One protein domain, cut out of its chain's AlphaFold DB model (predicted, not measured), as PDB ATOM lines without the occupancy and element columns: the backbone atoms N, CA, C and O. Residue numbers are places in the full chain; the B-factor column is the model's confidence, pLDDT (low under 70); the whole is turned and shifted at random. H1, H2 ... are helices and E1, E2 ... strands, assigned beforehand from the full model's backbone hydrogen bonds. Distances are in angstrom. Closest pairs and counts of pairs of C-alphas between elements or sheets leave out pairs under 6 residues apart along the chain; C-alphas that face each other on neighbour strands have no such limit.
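Overview. This is residues 365 to 519 of the 1060 residues of an uncharacterized protein of Bacteriovorax sp. BAL6_X (UniProt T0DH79). Look for a long, flat, loose model: at one end a small three-strand sheet, E1 E2 E3, meets H3 beside it and parts of H4 and H6, and at the other end H1 packs on the later part of the long helix H7. Between these ends H2 and H6 cross in the middle, and the helical hairpin of H4 and H5 runs beside H3 and H6. The printed part has 155 residues, with seven named helices and three named strands in the order H1 H2 H3 E1 H4 H5 E2 E3 H6 H7; the class is mostly helix, and the sheet is antiparallel, in the order E1 E2 E3. The radius of gyration of the C-alphas is 18.5 A, and the spans are 64 by 33 by 17 A.

Along the chain. Start at the sheet: E1 is residues 409 to 411, E2 453 to 458, 16.7 A long, and E3 464 to 468, 13.3 A. Find C-alpha 453 at (174.078, 170.252, 168.373), where E2 begins. H3 is residues 402 to 408, H4 419 to 432, 19.8 A, H5 438 to 447, 14.2 A, and H6 469 to 485, 24.4 A. H2 is residues 378 to 390, 18.4 A. H1, residues 366 to 375, begins at C-alpha 366 (211.669, 199.985, 162.057). H7, residues 494 to 519, is 37.7 A long and ends at C-alpha 519 (210.752, 211.010, 159.482).

Arrangement. In the sheet, N 410 and O 454 of E1 and E2 are 2.8 A apart, and N 455 and O 467 of the hairpin E2 and E3 are 2.8 A apart, both within hydrogen-bond range. H3 is on the sheet, at the sheet's level; H4 only grazes it with residues 420 to 428, and H6 with 469 to 473. H3 and H4 touch at a shallow tilt of 12 degrees, closest at the C-alphas of Val 406 and Lys 425, 5.9 A. H6 touches H5 with residues 469 to 473 alone, closest at the C-alphas of Lys 470 and Ala 445, 6.0 A. H2 and H6 touch at a steep tilt of 48 degrees, with the C-alphas of Ile 386 and Cys 480 closest, 5.2 A. H7 touches H1 with residues 508 to 518 alone; the C-alphas of Ala 374 and Ala 511 are closest, 5.0 A. Every O i to N i+4 pair is within hydrogen-bond range in H1, H2, H4, H5, H6 and H7; H3 has 1 of 3, and 3 of 4 O i to N i+3 pairs.

Size, cuts and confidence. The C-alphas of Lys 413 and Lys 519 are the farthest apart, 64.0 A. The printed part has no cut, and the link H2 to H3 is long. Mean pLDDT of the printed part is 78.0, with 27 residues under 70, among them 412 to 420.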
ATOM      1  N   SER A 365     213.463 196.837 159.795       76.62
ATOM      2  CA  SER A 365     212.077 197.145 159.422       76.62
ATOM      3  C   SER A 365     211.434 198.237 160.291       76.62
ATOM      4  O   SER A 365     210.218 198.424 160.204       76.62
ATOM      5  N   PHE A 366     212.191 198.979 161.113       81.12
ATOM      6  CA  PHE A 366     211.669 199.985 162.057       81.12
ATOM      7  C   PHE A 366     210.679 200.962 161.413       81.12
ATOM      8  O   PHE A 366     209.564 201.122 161.906       81.12
ATOM      9  N   LEU A 367     211.053 201.569 160.281       77.44
ATOM     10  CA  LEU A 367     210.188 202.493 159.537       77.44
ATOM     11  C   LEU A 367     208.883 201.825 159.089       77.44
ATOM     12  O   LEU A 367     207.814 202.403 159.253       77.44
ATOM     13  N   ILE A 368     208.959 200.591 158.585       80.31
ATOM     14  CA  ILE A 368     207.802 199.819 158.108       80.31
ATOM     15  C   ILE A 368     206.880 199.459 159.283       80.31
ATOM     16  O   ILE A 368     205.662 199.579 159.166       80.31
ATOM     17  N   LYS A 369     207.435 199.069 160.438       82.94
ATOM     18  CA  LYS A 369     206.663 198.788 161.661       82.94
ATOM     19  C   LYS A 369     206.011 200.044 162.244       82.94
ATOM     20  O   LYS A 369     204.843 199.992 162.614       82.94
ATOM     21  N   VAL A 370     206.725 201.170 162.295       83.38
ATOM     22  CA  VAL A 370     206.187 202.456 162.776       83.38
ATOM     23  C   VAL A 370     205.094 202.983 161.842       83.38
ATOM     24  O   VAL A 370     204.040 203.397 162.326       83.38
ATOM     25  N   ASP A 371     205.285 202.905 160.522       81.81
ATOM     26  CA  ASP A 371     204.247 203.257 159.546       81.81
ATOM     27  C   ASP A 371     203.032 202.321 159.666       81.81
ATOM     28  O   ASP A 371     201.896 202.802 159.696       81.81
ATOM     29  N   ARG A 372     203.244 201.005 159.839       81.62
ATOM     30  CA  ARG A 372     202.160 200.034 160.067       81.62
ATOM     31  C   ARG A 372     201.378 200.348 161.345       81.62
ATOM     32  O   ARG A 372     200.152 200.419 161.281       81.62
ATOM     33  N   LEU A 373     202.055 200.610 162.466       81.12
ATOM     34  CA  LEU A 373     201.428 201.024 163.731       81.12
ATOM     35  C   LEU A 373     200.600 202.305 163.579       81.12
ATOM     36  O   LEU A 373     199.461 202.348 164.039       81.12
ATOM     37  N   ALA A 374     201.148 203.328 162.916       83.00
ATOM     38  CA  ALA A 374     200.450 204.590 162.671       83.00
ATOM     39  C   ALA A 374     199.244 204.430 161.719       83.00
ATOM     40  O   ALA A 374     198.278 205.189 161.827       83.00
ATOM     41  N   SER A 375     199.278 203.437 160.819       79.38
ATOM     42  CA  SER A 375     198.169 203.101 159.915       79.38
ATOM     43  C   SER A 375     197.077 202.211 160.524       79.38
ATOM     44  O   SER A 375     195.987 202.150 159.953       79.38
ATOM     45  N   LYS A 376     197.316 201.535 161.663       76.31
ATOM     46  CA  LYS A 376     196.287 200.689 162.292       76.31
ATOM     47  C   LYS A 376     195.055 201.527 162.650       76.31
ATOM     48  O   LYS A 376     195.153 202.608 163.243       76.31
ATOM     49  N   SER A 377     193.878 201.026 162.285       65.38
ATOM     50  CA  SER A 377     192.613 201.656 162.649       65.38
ATOM     51  C   SER A 377     192.316 201.450 164.136       65.38
ATOM     52  O   SER A 377     192.892 200.590 164.801       65.38
ATOM     53  N   GLU A 378     191.395 202.256 164.667       69.56
ATOM     54  CA  GLU A 378     190.845 202.021 166.012       69.56
ATOM     55  C   GLU A 378     190.079 200.682 166.019       69.56
ATOM     56  O   GLU A 378     190.166 199.903 166.967       69.56
ATOM     57  N   ASP A 379     189.470 200.351 164.875       71.50
ATOM     58  CA  ASP A 379     188.762 199.106 164.594       71.50
ATOM     59  C   ASP A 379     189.643 197.849 164.698       71.50
ATOM     60  O   ASP A 379     189.144 196.805 165.105       71.50
ATOM     61  N   SER A 380     190.953 197.922 164.420       74.06
ATOM     62  CA  SER A 380     191.868 196.784 164.631       74.06
ATOM     63  C   SER A 380     192.091 196.466 166.116       74.06
ATOM     64  O   SER A 380     192.251 195.304 166.486       74.06
ATOM     65  N   TYR A 381     192.095 197.483 166.985       79.88
ATOM     66  CA  TYR A 381     192.198 197.288 168.437       79.88
ATOM     67  C   TYR A 381     190.836 196.900 169.039       79.88
ATOM     68  O   TYR A 381     190.770 196.054 169.928       79.88
ATOM     69  N   LYS A 382     189.736 197.435 168.488       83.94
ATOM     70  CA  LYS A 382     188.362 196.968 168.740       83.94
ATOM     71  C   LYS A 382     188.193 195.484 168.414       83.94
ATOM     72  O   LYS A 382     187.688 194.740 169.248       83.94
ATOM     73  N   GLU A 383     188.640 195.045 167.239       83.25
ATOM     74  CA  GLU A 383     188.609 193.641 166.822       83.25
ATOM     75  C   GLU A 383     189.355 192.753 167.826       83.25
ATOM     76  O   GLU A 383     188.778 191.783 168.317       83.25
ATOM     77  N   LYS A 384     190.578 193.135 168.223       80.25
ATOM     78  CA  LYS A 384     191.344 192.412 169.252       80.25
ATOM     79  C   LYS A 384     190.597 192.332 170.590       80.25
ATOM     80  O   LYS A 384     190.497 191.242 171.144       80.25
ATOM     81  N   PHE A 385     190.014 193.435 171.072       85.31
ATOM     82  CA  PHE A 385     189.213 193.434 172.303       85.31
ATOM     83  C   PHE A 385     188.000 192.498 172.215       85.31
ATOM     84  O   PHE A 385     187.733 191.757 173.160       85.31
ATOM     85  N   ILE A 386     187.260 192.524 171.100       86.94
ATOM     86  CA  ILE A 386     186.074 191.675 170.907       86.94
ATOM     87  C   ILE A 386     186.493 190.200 170.894       86.94
ATOM     88  O   ILE A 386     185.867 189.389 171.570       86.94
ATOM     89  N   ILE A 387     187.588 189.858 170.204       84.38
ATOM     90  CA  ILE A 387     188.163 188.504 170.198       84.38
ATOM     91  C   ILE A 387     188.568 188.068 171.615       84.38
ATOM     92  O   ILE A 387     188.208 186.971 172.044       84.38
ATOM     93  N   ASP A 388     189.281 188.914 172.362       82.25
ATOM     94  CA  ASP A 388     189.709 188.616 173.735       82.25
ATOM     95  C   ASP A 388     188.521 188.495 174.707       82.25
ATOM     96  O   ASP A 388     188.579 187.718 175.659       82.25
ATOM     97  N   CYS A 389     187.428 189.218 174.454       86.19
ATOM     98  CA  CYS A 389     186.175 189.122 175.201       86.19
ATOM     99  C   CYS A 389     185.448 187.805 174.904       86.19
ATOM    100  O   CYS A 389     185.165 187.035 175.822       86.19
ATOM    101  N   MET A 390     185.250 187.474 173.624       85.56
ATOM    102  CA  MET A 390     184.599 186.231 173.198       85.56
ATOM    103  C   MET A 390     185.385 184.985 173.632       85.56
ATOM    104  O   MET A 390     184.793 183.985 174.026       85.56
ATOM    105  N   THR A 391     186.720 185.037 173.592       82.25
ATOM    106  CA  THR A 391     187.603 183.938 174.032       82.25
ATOM    107  C   THR A 391     187.916 183.953 175.531       82.25
ATOM    108  O   THR A 391     188.646 183.086 176.002       82.25
ATOM    109  N   GLY A 392     187.382 184.908 176.301       78.31
ATOM    110  CA  GLY A 392     187.557 184.977 177.757       78.31
ATOM    111  C   GLY A 392     188.944 185.423 178.231       78.31
ATOM    112  O   GLY A 392     189.206 185.385 179.430       78.31
ATOM    113  N   LYS A 393     189.822 185.876 177.328       79.69
ATOM    114  CA  LYS A 393     191.165 186.396 177.641       79.69
ATOM    115  C   LYS A 393     191.137 187.715 178.428       79.69
ATOM    116  O   LYS A 393     192.083 187.979 179.160       79.69
ATOM    117  N   ASN A 394     190.074 188.522 178.307       76.75
ATOM    118  CA  ASN A 394     189.896 189.767 179.081       76.75
ATOM    119  C   ASN A 394     188.696 189.759 180.055       76.75
ATOM    120  O   ASN A 394     188.433 190.775 180.695       76.75
ATOM    121  N   ALA A 395     187.980 188.631 180.169       77.81
ATOM    122  CA  ALA A 395     186.840 188.422 181.075       77.81
ATOM    123  C   ALA A 395     185.716 189.492 181.028       77.81
ATOM    124  O   ALA A 395     184.996 189.674 182.009       77.81
ATOM    125  N   ALA A 396     185.546 190.206 179.909       83.44
ATOM    126  CA  ALA A 396     184.582 191.307 179.831       83.44
ATOM    127  C   ALA A 396     183.110 190.872 179.657       83.44
ATOM    128  O   ALA A 396     182.228 191.630 180.052       83.44
ATOM    129  N   ALA A 397     182.835 189.692 179.087       85.19
ATOM    130  CA  ALA A 397     181.476 189.181 178.855       85.19
ATOM    131  C   ALA A 397     180.816 188.599 180.124       85.19
ATOM    132  O   ALA A 397     181.493 188.008 180.965       85.19
ATOM    133  N   TYR A 398     179.488 188.710 180.220       82.94
ATOM    134  CA  TYR A 398     178.652 187.970 181.174       82.94
ATOM    135  C   TYR A 398     178.321 186.559 180.668       82.94
ATOM    136  O   TYR A 398     178.204 185.631 181.472       82.94
ATOM    137  N   SER A 399     178.151 186.387 179.350       84.50
ATOM    138  CA  SER A 399     177.988 185.051 178.764       84.50
ATOM    139  C   SER A 399     179.229 184.190 179.009       84.50
ATOM    140  O   SER A 399     180.354 184.689 179.008       84.50
ATOM    141  N   THR A 400     179.042 182.874 179.163       84.69
ATOM    142  CA  THR A 400     180.166 181.927 179.273       84.69
ATOM    143  C   THR A 400     181.112 182.102 178.072       84.69
ATOM    144  O   THR A 400     180.631 181.991 176.942       84.69
ATOM    145  N   PRO A 401     182.425 182.350 178.253       85.38
ATOM    146  CA  PRO A 401     183.330 182.569 177.124       85.38
ATOM    147  C   PRO A 401     183.562 181.307 176.287       85.38
ATOM    148  O   PRO A 401     183.512 180.187 176.800       85.38
ATOM    149  N   ILE A 402     183.861 181.483 174.996       79.31
ATOM    150  CA  ILE A 402     183.887 180.396 174.004       79.31
ATOM    151  C   ILE A 402     184.856 179.271 174.403       79.31
ATOM    152  O   ILE A 402     184.520 178.097 174.264       79.31
ATOM    153  N   ASN A 403     186.028 179.601 174.955       76.56
ATOM    154  CA  ASN A 403     187.029 178.611 175.372       76.56
ATOM    155  C   ASN A 403     186.534 177.661 176.484       76.56
ATOM    156  O   ASN A 403     186.924 176.495 176.510       76.56
ATOM    157  N   GLN A 404     185.656 178.129 177.375       79.50
ATOM    158  CA  GLN A 404     184.994 177.310 178.397       79.50
ATOM    159  C   GLN A 404     183.779 176.581 177.808       79.50
ATOM    160  O   GLN A 404     183.552 175.399 178.077       79.50
ATOM    161  N   ALA A 405     183.031 177.281 176.953       78.62
ATOM    162  CA  ALA A 405     181.785 176.835 176.344       78.62
ATOM    163  C   ALA A 405     181.936 175.570 175.469       78.62
ATOM    164  O   ALA A 405     181.010 174.763 175.402       78.62
ATOM    165  N   VAL A 406     183.111 175.333 174.863       75.38
ATOM    166  CA  VAL A 406     183.391 174.143 174.026       75.38
ATOM    167  C   VAL A 406     183.082 172.811 174.725       75.38
ATOM    168  O   VAL A 406     182.651 171.855 174.077       75.38
ATOM    169  N   ASN A 407     183.242 172.721 176.046       73.31
ATOM    170  CA  ASN A 407     182.940 171.481 176.765       73.31
ATOM    171  C   ASN A 407     181.428 171.246 176.951       73.31
ATOM    172  O   ASN A 407     181.010 170.090 177.061       73.31
ATOM    173  N   SER A 408     180.611 172.303 176.891       77.31
ATOM    174  CA  SER A 408     179.164 172.311 177.166       77.31
ATOM    175  C   SER A 408     178.265 172.031 175.951       77.31
ATOM    176  O   SER A 408     177.045 172.178 176.045       77.31
ATOM    177  N   PHE A 409     178.834 171.643 174.802       77.19
ATOM    178  CA  PHE A 409     178.049 171.161 173.657       77.19
ATOM    179  C   PHE A 409     177.446 169.767 173.921       77.19
ATOM    180  O   PHE A 409     178.129 168.889 174.446       77.19
ATOM    181  N   ASP A 410     176.213 169.535 173.476       76.00
ATOM    182  CA  ASP A 410     175.512 168.243 173.516       76.00
ATOM    183  C   ASP A 410     174.812 167.982 172.169       76.00
ATOM    184  O   ASP A 410     174.462 168.918 171.445       76.00
ATOM    185  N   ASN A 411     174.596 166.712 171.825       76.25
ATOM    186  CA  ASN A 411     173.815 166.300 170.665       76.25
ATOM    187  C   ASN A 411     172.409 165.841 171.091       76.25
ATOM    188  O   ASN A 411     172.235 164.787 171.705       76.25
ATOM    189  N   VAL A 412     171.396 166.599 170.672       68.00
ATOM    190  CA  VAL A 412     169.979 166.448 171.050       68.00
ATOM    191  C   VAL A 412     169.389 165.084 170.665       68.00
ATOM    192  O   VAL A 412     168.430 164.640 171.291       68.00
ATOM    193  N   LYS A 413     169.948 164.407 169.653       67.44
ATOM    194  CA  LYS A 413     169.490 163.084 169.192       67.44
ATOM    195  C   LYS A 413     170.265 161.915 169.805       67.44
ATOM    196  O   LYS A 413     169.776 160.792 169.741       67.44
ATOM    197  N   LEU A 414     171.463 162.156 170.344       65.12
ATOM    198  CA  LEU A 414     172.410 161.106 170.745       65.12
ATOM    199  C   LEU A 414     172.823 161.150 172.226       65.12
ATOM    200  O   LEU A 414     173.526 160.248 172.671       65.12
ATOM    201  N   GLY A 415     172.412 162.164 172.999       59.09
ATOM    202  CA  GLY A 415     172.611 162.215 174.456       59.09
ATOM    203  C   GLY A 415     174.080 162.070 174.867       59.09
ATOM    204  O   GLY A 415     174.442 161.147 175.593       59.09
ATOM    205  N   ASN A 416     174.934 162.958 174.355       62.91
ATOM    206  CA  ASN A 416     176.400 162.916 174.444       62.91
ATOM    207  C   ASN A 416     177.137 161.694 173.838       62.91
ATOM    208  O   ASN A 416     178.361 161.629 173.965       62.91
ATOM    209  N   GLN A 417     176.477 160.753 173.148       59.28
ATOM    210  CA  GLN A 417     177.153 159.583 172.552       59.28
ATOM    211  C   GLN A 417     177.563 159.783 171.074       59.28
ATOM    212  O   GLN A 417     176.895 160.476 170.308       59.28
ATOM    213  N   GLY A 418     178.652 159.121 170.660       64.31
ATOM    214  CA  GLY A 418     179.101 159.013 169.261       64.31
ATOM    215  C   GLY A 418     180.159 160.030 168.794       64.31
ATOM    216  O   GLY A 418     180.246 161.161 169.280       64.31
ATOM    217  N   ASP A 419     180.953 159.627 167.794       69.62
ATOM    218  CA  ASP A 419     182.147 160.359 167.324       69.62
ATOM    219  C   ASP A 419     181.872 161.732 166.692       69.62
ATOM    220  O   ASP A 419     182.776 162.562 166.567       69.62
ATOM    221  N   THR A 420     180.622 162.006 166.315       68.31
ATOM    222  CA  THR A 420     180.208 163.308 165.781       68.31
ATOM    223  C   THR A 420     180.400 164.417 166.816       68.31
ATOM    224  O   THR A 420     180.917 165.481 166.478       68.31
ATOM    225  N   LEU A 421     180.037 164.183 168.086       70.62
ATOM    226  CA  LEU A 421     180.150 165.202 169.135       70.62
ATOM    227  C   LEU A 421     181.598 165.373 169.620       70.62
ATOM    228  O   LEU A 421     182.027 166.499 169.863       70.62
ATOM    229  N   SER A 422     182.377 164.290 169.711       71.25
ATOM    230  CA  SER A 422     183.801 164.370 170.073       71.25
ATOM    231  C   SER A 422     184.617 165.082 168.986       71.25
ATOM    232  O   SER A 422     185.417 165.971 169.289       71.25
ATOM    233  N   SER A 423     184.348 164.783 167.709       70.06
ATOM    234  CA  SER A 423     184.947 165.480 166.565       70.06
ATOM    235  C   SER A 423     184.554 166.957 166.524       70.06
ATOM    236  O   SER A 423     185.413 167.799 166.266       70.06
ATOM    237  N   PHE A 424     183.295 167.283 166.841       70.94
ATOM    238  CA  PHE A 424     182.809 168.661 166.948       70.94
ATOM    239  C   PHE A 424     183.528 169.442 168.055       70.94
ATOM    240  O   PHE A 424     184.104 170.494 167.780       70.94
ATOM    241  N   LYS A 425     183.576 168.909 169.288       74.50
ATOM    242  CA  LYS A 425     184.278 169.553 170.416       74.50
ATOM    243  C   LYS A 425     185.767 169.759 170.111       74.50
ATOM    244  O   LYS A 425     186.301 170.824 170.403       74.50
ATOM    245  N   ARG A 426     186.424 168.796 169.449       74.19
ATOM    246  CA  ARG A 426     187.824 168.930 169.000       74.19
ATOM    247  C   ARG A 426     188.000 170.018 167.934       74.19
ATOM    248  O   ARG A 426     188.928 170.813 168.042       74.19
ATOM    249  N   ALA A 427     187.128 170.071 166.926       69.81
ATOM    250  CA  ALA A 427     187.192 171.086 165.873       69.81
ATOM    251  C   ALA A 427     186.964 172.502 166.431       69.81
ATOM    252  O   ALA A 427     187.718 173.416 166.103       69.81
ATOM    253  N   ALA A 428     185.983 172.663 167.324       69.19
ATOM    254  CA  ALA A 428     185.726 173.917 168.024       69.19
ATOM    255  C   ALA A 428     186.914 174.326 168.920       69.19
ATOM    256  O   ALA A 428     187.402 175.445 168.805       69.19
ATOM    257  N   SER A 429     187.441 173.412 169.745       72.75
ATOM    258  CA  SER A 429     188.607 173.671 170.608       72.75
ATOM    259  C   SER A 429     189.822 174.167 169.813       72.75
ATOM    260  O   SER A 429     190.406 175.201 170.140       72.75
ATOM    261  N   ASN A 430     190.150 173.487 168.710       71.19
ATOM    262  CA  ASN A 430     191.278 173.849 167.849       71.19
ATOM    263  C   ASN A 430     191.108 175.212 167.157       71.19
ATOM    264  O   ASN A 430     192.106 175.852 166.842       71.19
ATOM    265  N   ALA A 431     189.871 175.636 166.890       66.81
ATOM    266  CA  ALA A 431     189.575 176.871 166.170       66.81
ATOM    267  C   ALA A 431     189.359 178.092 167.088       66.81
ATOM    268  O   ALA A 431     189.447 179.230 166.630       66.81
ATOM    269  N   PHE A 432     189.088 177.864 168.377       68.62
ATOM    270  CA  PHE A 432     188.836 178.911 169.372       68.62
ATOM    271  C   PHE A 432     189.988 179.126 170.368       68.62
ATOM    272  O   PHE A 432     189.906 180.026 171.203       68.62
ATOM    273  N   SER A 433     191.061 178.334 170.284       65.75
ATOM    274  CA  SER A 433     192.232 178.424 171.166       65.75
ATOM    275  C   SER A 433     193.065 179.694 170.948       65.75
ATOM    276  O   SER A 433     193.397 180.369 171.923       65.75
ATOM    277  N   ASP A 434     193.370 180.052 169.694       65.19
ATOM    278  CA  ASP A 434     194.092 181.293 169.367       65.19
ATOM    279  C   ASP A 434     193.671 181.910 168.008       65.19
ATOM    280  O   ASP A 434     194.394 181.829 167.012       65.19
ATOM    281  N   PRO A 435     192.460 182.496 167.921       65.69
ATOM    282  CA  PRO A 435     191.939 183.091 166.687       65.69
ATOM    283  C   PRO A 435     192.651 184.390 166.285       65.69
ATOM    284  O   PRO A 435     192.926 185.257 167.114       65.69
ATOM    285  N   THR A 436     192.871 184.565 164.979       63.84
ATOM    286  CA  THR A 436     193.634 185.694 164.412       63.84
ATOM    287  C   THR A 436     192.776 186.870 163.937       63.84
ATOM    288  O   THR A 436     193.311 187.947 163.691       63.84
ATOM    289  N   SER A 437     191.463 186.677 163.772       76.44
ATOM    290  CA  SER A 437     190.503 187.694 163.303       76.44
ATOM    291  C   SER A 437     189.053 187.274 163.572       76.44
ATOM    292  O   SER A 437     188.753 186.077 163.650       76.44
ATOM    293  N   LEU A 438     188.125 188.231 163.630       76.69
ATOM    294  CA  LEU A 438     186.688 187.954 163.732       76.69
ATOM    295  C   LEU A 438     186.156 187.241 162.484       76.69
ATOM    296  O   LEU A 438     185.277 186.397 162.606       76.69
ATOM    297  N   SER A 439     186.716 187.506 161.300       77.81
ATOM    298  CA  SER A 439     186.328 186.801 160.069       77.81
ATOM    299  C   SER A 439     186.720 185.318 160.091       77.81
ATOM    300  O   SER A 439     185.956 184.477 159.613       77.81
ATOM    301  N   SER A 440     187.862 184.966 160.702       71.75
ATOM    302  CA  SER A 440     188.239 183.561 160.919       71.75
ATOM    303  C   SER A 440     187.268 182.852 161.870       71.75
ATOM    304  O   SER A 440     186.786 181.763 161.553       71.75
ATOM    305  N   LEU A 441     186.892 183.509 162.974       72.81
ATOM    306  CA  LEU A 441     185.897 183.016 163.928       72.81
ATOM    307  C   LEU A 441     184.502 182.873 163.301       72.81
ATOM    308  O   LEU A 441     183.833 181.864 163.515       72.81
ATOM    309  N   ASP A 442     184.084 183.836 162.475       75.62
ATOM    310  CA  ASP A 442     182.806 183.798 161.761       75.62
ATOM    311  C   ASP A 442     182.752 182.635 160.764       75.62
ATOM    312  O   ASP A 442     181.733 181.950 160.667       75.62
ATOM    313  N   SER A 443     183.840 182.388 160.028       72.19
ATOM    314  CA  SER A 443     183.941 181.264 159.088       72.19
ATOM    315  C   SER A 443     183.846 179.916 159.815       72.19
ATOM    316  O   SER A 443     183.059 179.046 159.435       72.19
ATOM    317  N   VAL A 444     184.564 179.787 160.935       69.69
ATOM    318  CA  VAL A 444     184.510 178.626 161.838       69.69
ATOM    319  C   VAL A 444     183.085 178.400 162.347       69.69
ATOM    320  O   VAL A 444     182.528 177.322 162.140       69.69
ATOM    321  N   ALA A 445     182.450 179.417 162.935       70.12
ATOM    322  CA  ALA A 445     181.098 179.314 163.484       70.12
ATOM    323  C   ALA A 445     180.036 178.981 162.420       70.12
ATOM    324  O   ALA A 445     179.091 178.241 162.698       70.12
ATOM    325  N   ASN A 446     180.197 179.472 161.187       71.25
ATOM    326  CA  ASN A 446     179.300 179.143 160.077       71.25
ATOM    327  C   ASN A 446     179.525 177.739 159.493       71.25
ATOM    328  O   ASN A 446     178.576 177.169 158.954       71.25
ATOM    329  N   SER A 447     180.720 177.150 159.626       65.31
ATOM    330  CA  SER A 447     180.972 175.760 159.201       65.31
ATOM    331  C   SER A 447     180.192 174.728 160.034       65.31
ATOM    332  O   SER A 447     179.844 173.653 159.545       65.31
ATOM    333  N   PHE A 448     179.839 175.078 161.274       65.31
ATOM    334  CA  PHE A 448     179.174 174.222 162.259       65.31
ATOM    335  C   PHE A 448     177.635 174.236 162.169       65.31
ATOM    336  O   PHE A 448     176.939 174.197 163.184       65.31
ATOM    337  N   ASN A 449     177.081 174.299 160.956       60.22
ATOM    338  CA  ASN A 449     175.651 174.520 160.707       60.22
ATOM    339  C   ASN A 449     174.781 173.259 160.949       60.22
ATOM    340  O   ASN A 449     174.210 172.696 160.015       60.22
ATOM    341  N   ASN A 450     174.704 172.802 162.205       64.06
ATOM    342  CA  ASN A 450     173.992 171.594 162.633       64.06
ATOM    343  C   ASN A 450     173.026 171.871 163.804       64.06
ATOM    344  O   ASN A 450     173.450 172.053 164.944       64.06
ATOM    345  N   ASN A 451     171.719 171.827 163.528       67.25
ATOM    346  CA  ASN A 451     170.652 172.084 164.506       67.25
ATOM    347  C   ASN A 451     170.520 171.003 165.600       67.25
ATOM    348  O   ASN A 451     169.865 171.242 166.616       67.25
ATOM    349  N   ASP A 452     171.126 169.827 165.404       69.31
ATOM    350  CA  ASP A 452     171.125 168.741 166.391       69.31
ATOM    351  C   ASP A 452     172.166 168.950 167.498       69.31
ATOM    352  O   ASP A 452     172.137 168.227 168.492       69.31
ATOM    353  N   ILE A 453     173.082 169.916 167.350       73.94
ATOM    354  CA  ILE A 453     174.078 170.252 168.373       73.94
ATOM    355  C   ILE A 453     173.659 171.543 169.073       73.94
ATOM    356  O   ILE A 453     173.567 172.615 168.468       73.94
ATOM    357  N   ARG A 454     173.417 171.431 170.378       80.06
ATOM    358  CA  ARG A 454     173.068 172.550 171.253       80.06
ATOM    359  C   ARG A 454     174.158 172.785 172.284       80.06
ATOM    360  O   ARG A 454     175.009 171.932 172.518       80.06
ATOM    361  N   ILE A 455     174.122 173.960 172.889       80.12
ATOM    362  CA  ILE A 455     175.021 174.376 173.954       80.12
ATOM    363  C   ILE A 455     174.205 174.926 175.115       80.12
ATOM    364  O   ILE A 455     173.291 175.717 174.890       80.12
ATOM    365  N   THR A 456     174.536 174.508 176.338       82.38
ATOM    366  CA  THR A 456     173.960 175.064 177.569       82.38
ATOM    367  C   THR A 456     175.011 175.922 178.268       82.38
ATOM    368  O   THR A 456     176.046 175.414 178.696       82.38
ATOM    369  N   VAL A 457     174.759 177.227 178.339       82.75
ATOM    370  CA  VAL A 457     175.700 178.265 178.801       82.75
ATOM    371  C   VAL A 457     174.946 179.423 179.444       82.75
ATOM    372  O   VAL A 457     173.765 179.632 179.160       82.75
ATOM    373  N   SER A 458     175.629 180.205 180.278       81.38
ATOM    374  CA  SER A 458     175.100 181.490 180.740       81.38
ATOM    375  C   SER A 458     174.999 182.465 179.568       81.38
ATOM    376  O   SER A 458     175.932 182.560 178.767       81.38
ATOM    377  N   ASN A 459     173.887 183.196 179.486       79.12
ATOM    378  CA  ASN A 459     173.713 184.326 178.576       79.12
ATOM    379  C   ASN A 459     174.106 185.667 179.227       79.12
ATOM    380  O   ASN A 459     174.436 185.728 180.411       79.12
ATOM    381  N   SER A 460     173.949 186.760 178.475       72.69
ATOM    382  CA  SER A 460     174.165 188.146 178.917       72.69
ATOM    383  C   SER A 460     173.298 188.619 180.101       72.69
ATOM    384  O   SER A 460     173.467 189.732 180.585       72.69
ATOM    385  N   SER A 461     172.354 187.797 180.577       73.62
ATOM    386  CA  SER A 461     171.546 188.034 181.785       73.62
ATOM    387  C   SER A 461     171.938 187.120 182.958       73.62
ATOM    388  O   SER A 461     171.201 187.047 183.938       73.62
ATOM    389  N   GLY A 462     173.039 186.368 182.846       69.88
ATOM    390  CA  GLY A 462     173.483 185.380 183.836       69.88
ATOM    391  C   GLY A 462     172.642 184.097 183.891       69.88
ATOM    392  O   GLY A 462     172.925 183.217 184.702       69.88
ATOM    393  N   ASN A 463     171.624 183.960 183.036       78.88
ATOM    394  CA  ASN A 463     170.733 182.802 183.023       78.88
ATOM    395  C   ASN A 463     171.311 181.684 182.152       78.88
ATOM    396  O   ASN A 463     171.726 181.930 181.018       78.88
ATOM    397  N   SER A 464     171.278 180.449 182.656       80.88
ATOM    398  CA  SER A 464     171.602 179.261 181.862       80.88
ATOM    399  C   SER A 464     170.544 179.058 180.776       80.88
ATOM    400  O   SER A 464     169.357 178.913 181.077       80.88
ATOM    401  N   VAL A 465     170.962 179.066 179.511       83.06
ATOM    402  CA  VAL A 465     170.096 178.867 178.342       83.06
ATOM    403  C   VAL A 465     170.671 177.804 177.420       83.06
ATOM    404  O   VAL A 465     171.886 177.713 177.241       83.06
ATOM    405  N   THR A 466     169.790 177.032 176.785       82.69
ATOM    406  CA  THR A 466     170.168 176.051 175.764       82.69
ATOM    407  C   THR A 466     169.863 176.601 174.369       82.69
ATOM    408  O   THR A 466     168.696 176.799 174.030       82.69
ATOM    409  N   LYS A 467     170.897 176.840 173.557       83.19
ATOM    410  CA  LYS A 467     170.818 177.416 172.193       83.19
ATOM    411  C   LYS A 467     171.569 176.548 171.177       83.19
ATOM    412  O   LYS A 467     172.260 175.612 171.576       83.19
ATOM    413  N   SER A 468     171.467 176.823 169.877       80.12
ATOM    414  CA  SER A 468     172.421 176.270 168.901       80.12
ATOM    415  C   SER A 468     173.800 176.930 169.039       80.12
ATOM    416  O   SER A 468     173.928 178.053 169.536       80.12
ATOM    417  N   ALA A 469     174.844 176.254 168.552       75.75
ATOM    418  CA  ALA A 469     176.209 176.785 168.558       75.75
ATOM    419  C   ALA A 469     176.340 178.138 167.825       75.75
ATOM    420  O   ALA A 469     177.090 179.012 168.260       75.75
ATOM    421  N   LYS A 470     175.588 178.318 166.731       77.38
ATOM    422  CA  LYS A 470     175.627 179.516 165.881       77.38
ATOM    423  C   LYS A 470     174.912 180.715 166.506       77.38
ATOM    424  O   LYS A 470     175.425 181.827 166.417       77.38
ATOM    425  N   GLU A 471     173.766 180.495 167.155       82.00
ATOM    426  CA  GLU A 471     173.063 181.545 167.909       82.00
ATOM    427  C   GLU A 471     173.939 182.054 169.054       82.00
ATOM    428  O   GLU A 471     174.227 183.245 169.112       82.00
ATOM    429  N   TYR A 472     174.456 181.148 169.893       84.00
ATOM    430  CA  TYR A 472     175.339 181.508 171.005       84.00
ATOM    431  C   TYR A 472     176.600 182.265 170.544       84.00
ATOM    432  O   TYR A 472     176.948 183.283 171.140       84.00
ATOM    433  N   TYR A 473     177.251 181.825 169.458       83.81
ATOM    434  CA  TYR A 473     178.393 182.545 168.884       83.81
ATOM    435  C   TYR A 473     178.018 183.970 168.435       83.81
ATOM    436  O   TYR A 473     178.757 184.921 168.699       83.81
ATOM    437  N   SER A 474     176.859 184.135 167.786       84.75
ATOM    438  CA  SER A 474     176.352 185.454 167.396       84.75
ATOM    439  C   SER A 474     176.033 186.324 168.613       84.75
ATOM    440  O   SER A 474     176.333 187.516 168.602       84.75
ATOM    441  N   ASP A 475     175.443 185.744 169.660       85.38
ATOM    442  CA  ASP A 475     175.076 186.454 170.885       85.38
ATOM    443  C   ASP A 475     176.312 186.991 171.611       85.38
ATOM    444  O   ASP A 475     176.382 188.193 171.859       85.38
ATOM    445  N   ILE A 476     177.320 186.149 171.886       87.38
ATOM    446  CA  ILE A 476     178.535 186.592 172.593       87.38
ATOM    447  C   ILE A 476     179.365 187.578 171.755       87.38
ATOM    448  O   ILE A 476     179.963 188.504 172.304       87.38
ATOM    449  N   LYS A 477     179.350 187.457 170.420       88.56
ATOM    450  CA  LYS A 477     179.949 188.464 169.531       88.56
ATOM    451  C   LYS A 477     179.249 189.816 169.666       88.56
ATOM    452  O   LYS A 477     179.917 190.833 169.845       88.56
ATOM    453  N   ASN A 478     177.918 189.829 169.602       89.62
ATOM    454  CA  ASN A 478     177.117 191.046 169.733       89.62
ATOM    455  C   ASN A 478     177.250 191.666 171.134       89.62
ATOM    456  O   ASN A 478     177.357 192.882 171.252       89.62
ATOM    457  N   GLU A 479     177.329 190.841 172.180       88.69
ATOM    458  CA  GLU A 479     177.593 191.256 173.560       88.69
ATOM    459  C   GLU A 479     178.961 191.946 173.684       88.69
ATOM    460  O   GLU A 479     179.040 193.085 174.141       88.69
ATOM    461  N   CYS A 480     180.033 191.319 173.193       89.06
ATOM    462  CA  CYS A 480     181.378 191.900 173.214       89.06
ATOM    463  C   CYS A 480     181.507 193.170 172.347       89.06
ATOM    464  O   CYS A 480     182.260 194.081 172.700       89.06
ATOM    465  N   VAL A 481     180.751 193.276 171.244       88.94
ATOM    466  CA  VAL A 481     180.633 194.514 170.449       88.94
ATOM    467  C   VAL A 481     179.918 195.614 171.241       88.94
ATOM    468  O   VAL A 481     180.429 196.732 171.300       88.94
ATOM    469  N   ALA A 482     178.787 195.306 171.881       85.62
ATOM    470  CA  ALA A 482     178.035 196.247 172.713       85.62
ATOM    471  C   ALA A 482     178.870 196.741 173.907       85.62
ATOM    472  O   ALA A 482     178.888 197.938 174.197       85.62
ATOM    473  N   ILE A 483     179.643 195.851 174.538       87.12
ATOM    474  CA  ILE A 483     180.601 196.197 175.598       87.12
ATOM    475  C   ILE A 483     181.711 197.111 175.058       87.12
ATOM    476  O   ILE A 483     182.016 198.132 175.677       87.12
ATOM    477  N   TYR A 484     182.292 196.828 173.885       86.62
ATOM    478  CA  TYR A 484     183.299 197.729 173.307       86.62
ATOM    479  C   TYR A 484     182.721 199.097 172.914       86.62
ATOM    480  O   TYR A 484     183.402 200.111 173.049       86.62
ATOM    481  N   ASN A 485     181.475 199.164 172.446       84.81
ATOM    482  CA  ASN A 485     180.812 200.435 172.148       84.81
ATOM    483  C   ASN A 485     180.476 201.216 173.436       84.81
ATOM    484  O   ASN A 485     180.658 202.432 173.495       84.81
ATOM    485  N   GLY A 486     180.068 200.521 174.502       79.06
ATOM    486  CA  GLY A 486     179.493 201.104 175.724       79.06
ATOM    487  C   GLY A 486     177.965 201.021 175.782       79.06
ATOM    488  O   GLY A 486     177.372 201.513 176.736       79.06
ATOM    489  N   ASP A 487     177.346 200.364 174.798       83.38
ATOM    490  CA  ASP A 487     175.912 200.049 174.763       83.38
ATOM    491  C   ASP A 487     175.531 199.047 175.876       83.38
ATOM    492  O   ASP A 487     174.380 198.977 176.304       83.38
ATOM    493  N   LEU A 488     176.516 198.280 176.361       82.06
ATOM    494  CA  LEU A 488     176.427 197.359 177.492       82.06
ATOM    495  C   LEU A 488     177.633 197.569 178.426       82.06
ATOM    496  O   LEU A 488     178.726 197.916 177.975       82.06
ATOM    497  N   LYS A 489     177.453 197.361 179.736       81.19
ATOM    498  CA  LYS A 489     178.565 197.360 180.705       81.19
ATOM    499  C   LYS A 489     179.294 196.007 180.681       81.19
ATOM    500  O   LYS A 489     178.644 195.000 180.427       81.19
ATOM    501  N   PRO A 490     180.610 195.947 180.946       86.00
ATOM    502  CA  PRO A 490     181.312 194.679 181.125       86.00
ATOM    503  C   PRO A 490     180.881 193.962 182.416       86.00
ATOM    504  O   PRO A 490     180.384 194.583 183.358       86.00
ATOM    505  N   ALA A 491     181.140 192.655 182.476       81.19
ATOM    506  CA  ALA A 491     181.021 191.842 183.687       81.19
ATOM    507  C   ALA A 491     182.111 192.147 184.731       81.19
ATOM    508  O   ALA A 491     181.883 191.989 185.930       81.19
ATOM    509  N   GLY A 492     183.285 192.585 184.268       74.56
ATOM    510  CA  GLY A 492     184.370 193.107 185.096       74.56
ATOM    511  C   GLY A 492     184.288 194.623 185.322       74.56
ATOM    512  O   GLY A 492     183.251 195.254 185.141       74.56
ATOM    513  N   ASP A 493     185.416 195.219 185.708       72.06
ATOM    514  CA  ASP A 493     185.511 196.657 185.980       72.06
ATOM    515  C   ASP A 493     185.369 197.516 184.705       72.06
ATOM    516  O   ASP A 493     186.070 197.322 183.707       72.06
ATOM    517  N   VAL A 494     184.478 198.508 184.770       73.00
ATOM    518  CA  VAL A 494     184.225 199.497 183.713       73.00
ATOM    519  C   VAL A 494     185.443 200.400 183.489       73.00
ATOM    520  O   VAL A 494     185.736 200.752 182.346       73.00
ATOM    521  N   ALA A 495     186.200 200.728 184.542       73.69
ATOM    522  CA  ALA A 495     187.359 201.615 184.446       73.69
ATOM    523  C   ALA A 495     188.468 201.026 183.556       73.69
ATOM    524  O   ALA A 495     189.105 201.755 182.793       73.69
ATOM    525  N   ASN A 496     188.653 199.701 183.576       75.50
ATOM    526  CA  ASN A 496     189.613 199.009 182.708       75.50
ATOM    527  C   ASN A 496     189.219 199.091 181.223       75.50
ATOM    528  O   ASN A 496     190.081 199.236 180.358       75.50
ATOM    529  N   LEU A 497     187.918 199.051 180.915       78.62
ATOM    530  CA  LEU A 497     187.393 199.195 179.555       78.62
ATOM    531  C   LEU A 497     187.546 200.630 179.030       78.62
ATOM    532  O   LEU A 497     187.983 200.824 177.895       78.62
ATOM    533  N   GLU A 498     187.222 201.638 179.842       78.38
ATOM    534  CA  GLU A 498     187.432 203.046 179.477       78.38
ATOM    535  C   GLU A 498     188.927 203.354 179.290       78.38
ATOM    536  O   GLU A 498     189.307 203.980 178.296       78.38
ATOM    537  N   THR A 499     189.777 202.813 180.170       80.19
ATOM    538  CA  THR A 499     191.243 202.883 180.056       80.19
ATOM    539  C   THR A 499     191.730 202.234 178.759       80.19
ATOM    540  O   THR A 499     192.450 202.885 178.007       80.19
ATOM    541  N   TYR A 500     191.277 201.021 178.416       82.56
ATOM    542  CA  TYR A 500     191.661 200.339 177.169       82.56
ATOM    543  C   TYR A 500     191.329 201.172 175.920       82.56
ATOM    544  O   TYR A 500     192.157 201.308 175.017       82.56
ATOM    545  N   ARG A 501     190.133 201.779 175.857       81.44
ATOM    546  CA  ARG A 501     189.749 202.659 174.735       81.44
ATOM    547  C   ARG A 501     190.621 203.916 174.680       81.44
ATOM    548  O   ARG A 501     191.085 204.295 173.602       81.44
ATOM    549  N   ALA A 502     190.852 204.557 175.827       82.44
ATOM    550  CA  ALA A 502     191.686 205.751 175.925       82.44
ATOM    551  C   ALA A 502     193.141 205.464 175.516       82.44
ATOM    552  O   ALA A 502     193.719 206.226 174.739       82.44
ATOM    553  N   GLU A 503     193.705 204.342 175.966       83.44
ATOM    554  CA  GLU A 503     195.048 203.888 175.610       83.44
ATOM    555  C   GLU A 503     195.163 203.513 174.131       83.44
ATOM    556  O   GLU A 503     196.099 203.975 173.486       83.44
ATOM    557  N   ALA A 504     194.212 202.770 173.551       82.19
ATOM    558  CA  ALA A 504     194.235 202.418 172.126       82.19
ATOM    559  C   ALA A 504     194.187 203.664 171.220       82.19
ATOM    560  O   ALA A 504     194.959 203.793 170.262       82.19
ATOM    561  N   LYS A 505     193.335 204.636 171.566       83.69
ATOM    562  CA  LYS A 505     193.240 205.923 170.864       83.69
ATOM    563  C   LYS A 505     194.502 206.770 171.038       83.69
ATOM    564  O   LYS A 505     195.005 207.345 170.070       83.69
ATOM    565  N   ALA A 506     195.051 206.833 172.251       86.00
ATOM    566  CA  ALA A 506     196.276 207.572 172.530       86.00
ATOM    567  C   ALA A 506     197.515 206.912 171.893       86.00
ATOM    568  O   ALA A 506     198.387 207.629 171.404       86.00
ATOM    569  N   LEU A 507     197.576 205.578 171.823       85.81
ATOM    570  CA  LEU A 507     198.629 204.813 171.148       85.81
ATOM    571  C   LEU A 507     198.700 205.191 169.668       85.81
ATOM    572  O   LEU A 507     199.783 205.486 169.174       85.81
ATOM    573  N   LYS A 508     197.559 205.257 168.975       83.62
ATOM    574  CA  LYS A 508     197.486 205.672 167.563       83.62
ATOM    575  C   LYS A 508     198.078 207.069 167.337       83.62
ATOM    576  O   LYS A 508     198.874 207.268 166.420       83.62
ATOM    577  N   GLU A 509     197.749 208.031 168.199       86.75
ATOM    578  CA  GLU A 509     198.292 209.392 168.099       86.75
ATOM    579  C   GLU A 509     199.762 209.493 168.541       86.75
ATOM    580  O   GLU A 509     200.520 210.276 167.972       86.75
ATOM    581  N   GLU A 510     200.226 208.694 169.504       89.00
ATOM    582  CA  GLU A 510     201.654 208.616 169.845       89.00
ATOM    583  C   GLU A 510     202.476 207.875 168.775       89.00
ATOM    584  O   GLU A 510     203.615 208.265 168.528       89.00
ATOM    585  N   ALA A 511     201.896 206.897 168.070       86.44
ATOM    586  CA  ALA A 511     202.504 206.228 166.919       86.44
ATOM    587  C   ALA A 511     202.630 207.172 165.709       86.44
ATOM    588  O   ALA A 511     203.686 207.215 165.082       86.44
ATOM    589  N   LYS A 512     201.626 208.019 165.433       87.31
ATOM    590  CA  LYS A 512     201.754 209.123 164.457       87.31
ATOM    591  C   LYS A 512     202.824 210.143 164.861       87.31
ATOM    592  O   LYS A 512     203.600 210.592 164.018       87.31
ATOM    593  N   LYS A 513     202.905 210.512 166.147       89.06
ATOM    594  CA  LYS A 513     203.975 211.399 166.651       89.06
ATOM    595  C   LYS A 513     205.351 210.743 166.507       89.06
ATOM    596  O   LYS A 513     206.290 211.431 166.124       89.06
ATOM    597  N   LEU A 514     205.467 209.438 166.766       88.25
ATOM    598  CA  LEU A 514     206.681 208.655 166.521       88.25
ATOM    599  C   LEU A 514     207.048 208.679 165.038       88.25
ATOM    600  O   LEU A 514     208.152 209.080 164.708       88.25
ATOM    601  N   GLN A 515     206.110 208.356 164.149       87.50
ATOM    602  CA  GLN A 515     206.285 208.417 162.698       87.50
ATOM    603  C   GLN A 515     206.788 209.794 162.229       87.50
ATOM    604  O   GLN A 515     207.748 209.871 161.462       87.50
ATOM    605  N   SER A 516     206.177 210.882 162.711       87.31
ATOM    606  CA  SER A 516     206.583 212.255 162.380       87.31
ATOM    607  C   SER A 516     207.969 212.615 162.928       87.31
ATOM    608  O   SER A 516     208.741 213.267 162.228       87.31
ATOM    609  N   LEU A 517     208.308 212.182 164.148       86.12
ATOM    610  CA  LEU A 517     209.635 212.393 164.732       86.12
ATOM    611  C   LEU A 517     210.704 211.588 163.986       86.12
ATOM    612  O   LEU A 517     211.680 212.177 163.547       86.12
ATOM    613  N   THR A 518     210.481 210.297 163.736       85.12
ATOM    614  CA  THR A 518     211.374 209.433 162.952       85.12
ATOM    615  C   THR A 518     211.649 210.015 161.564       85.12
ATOM    616  O   THR A 518     212.807 210.161 161.178       85.12
ATOM    617  N   LYS A 519     210.603 210.413 160.824       83.56
ATOM    618  CA  LYS A 519     210.752 211.010 159.482       83.56
ATOM    619  C   LYS A 519     211.438 212.384 159.518       83.56
ATOM    620  O   LYS A 519     212.064 212.759 158.536       83.56
TER     621      LYS A 519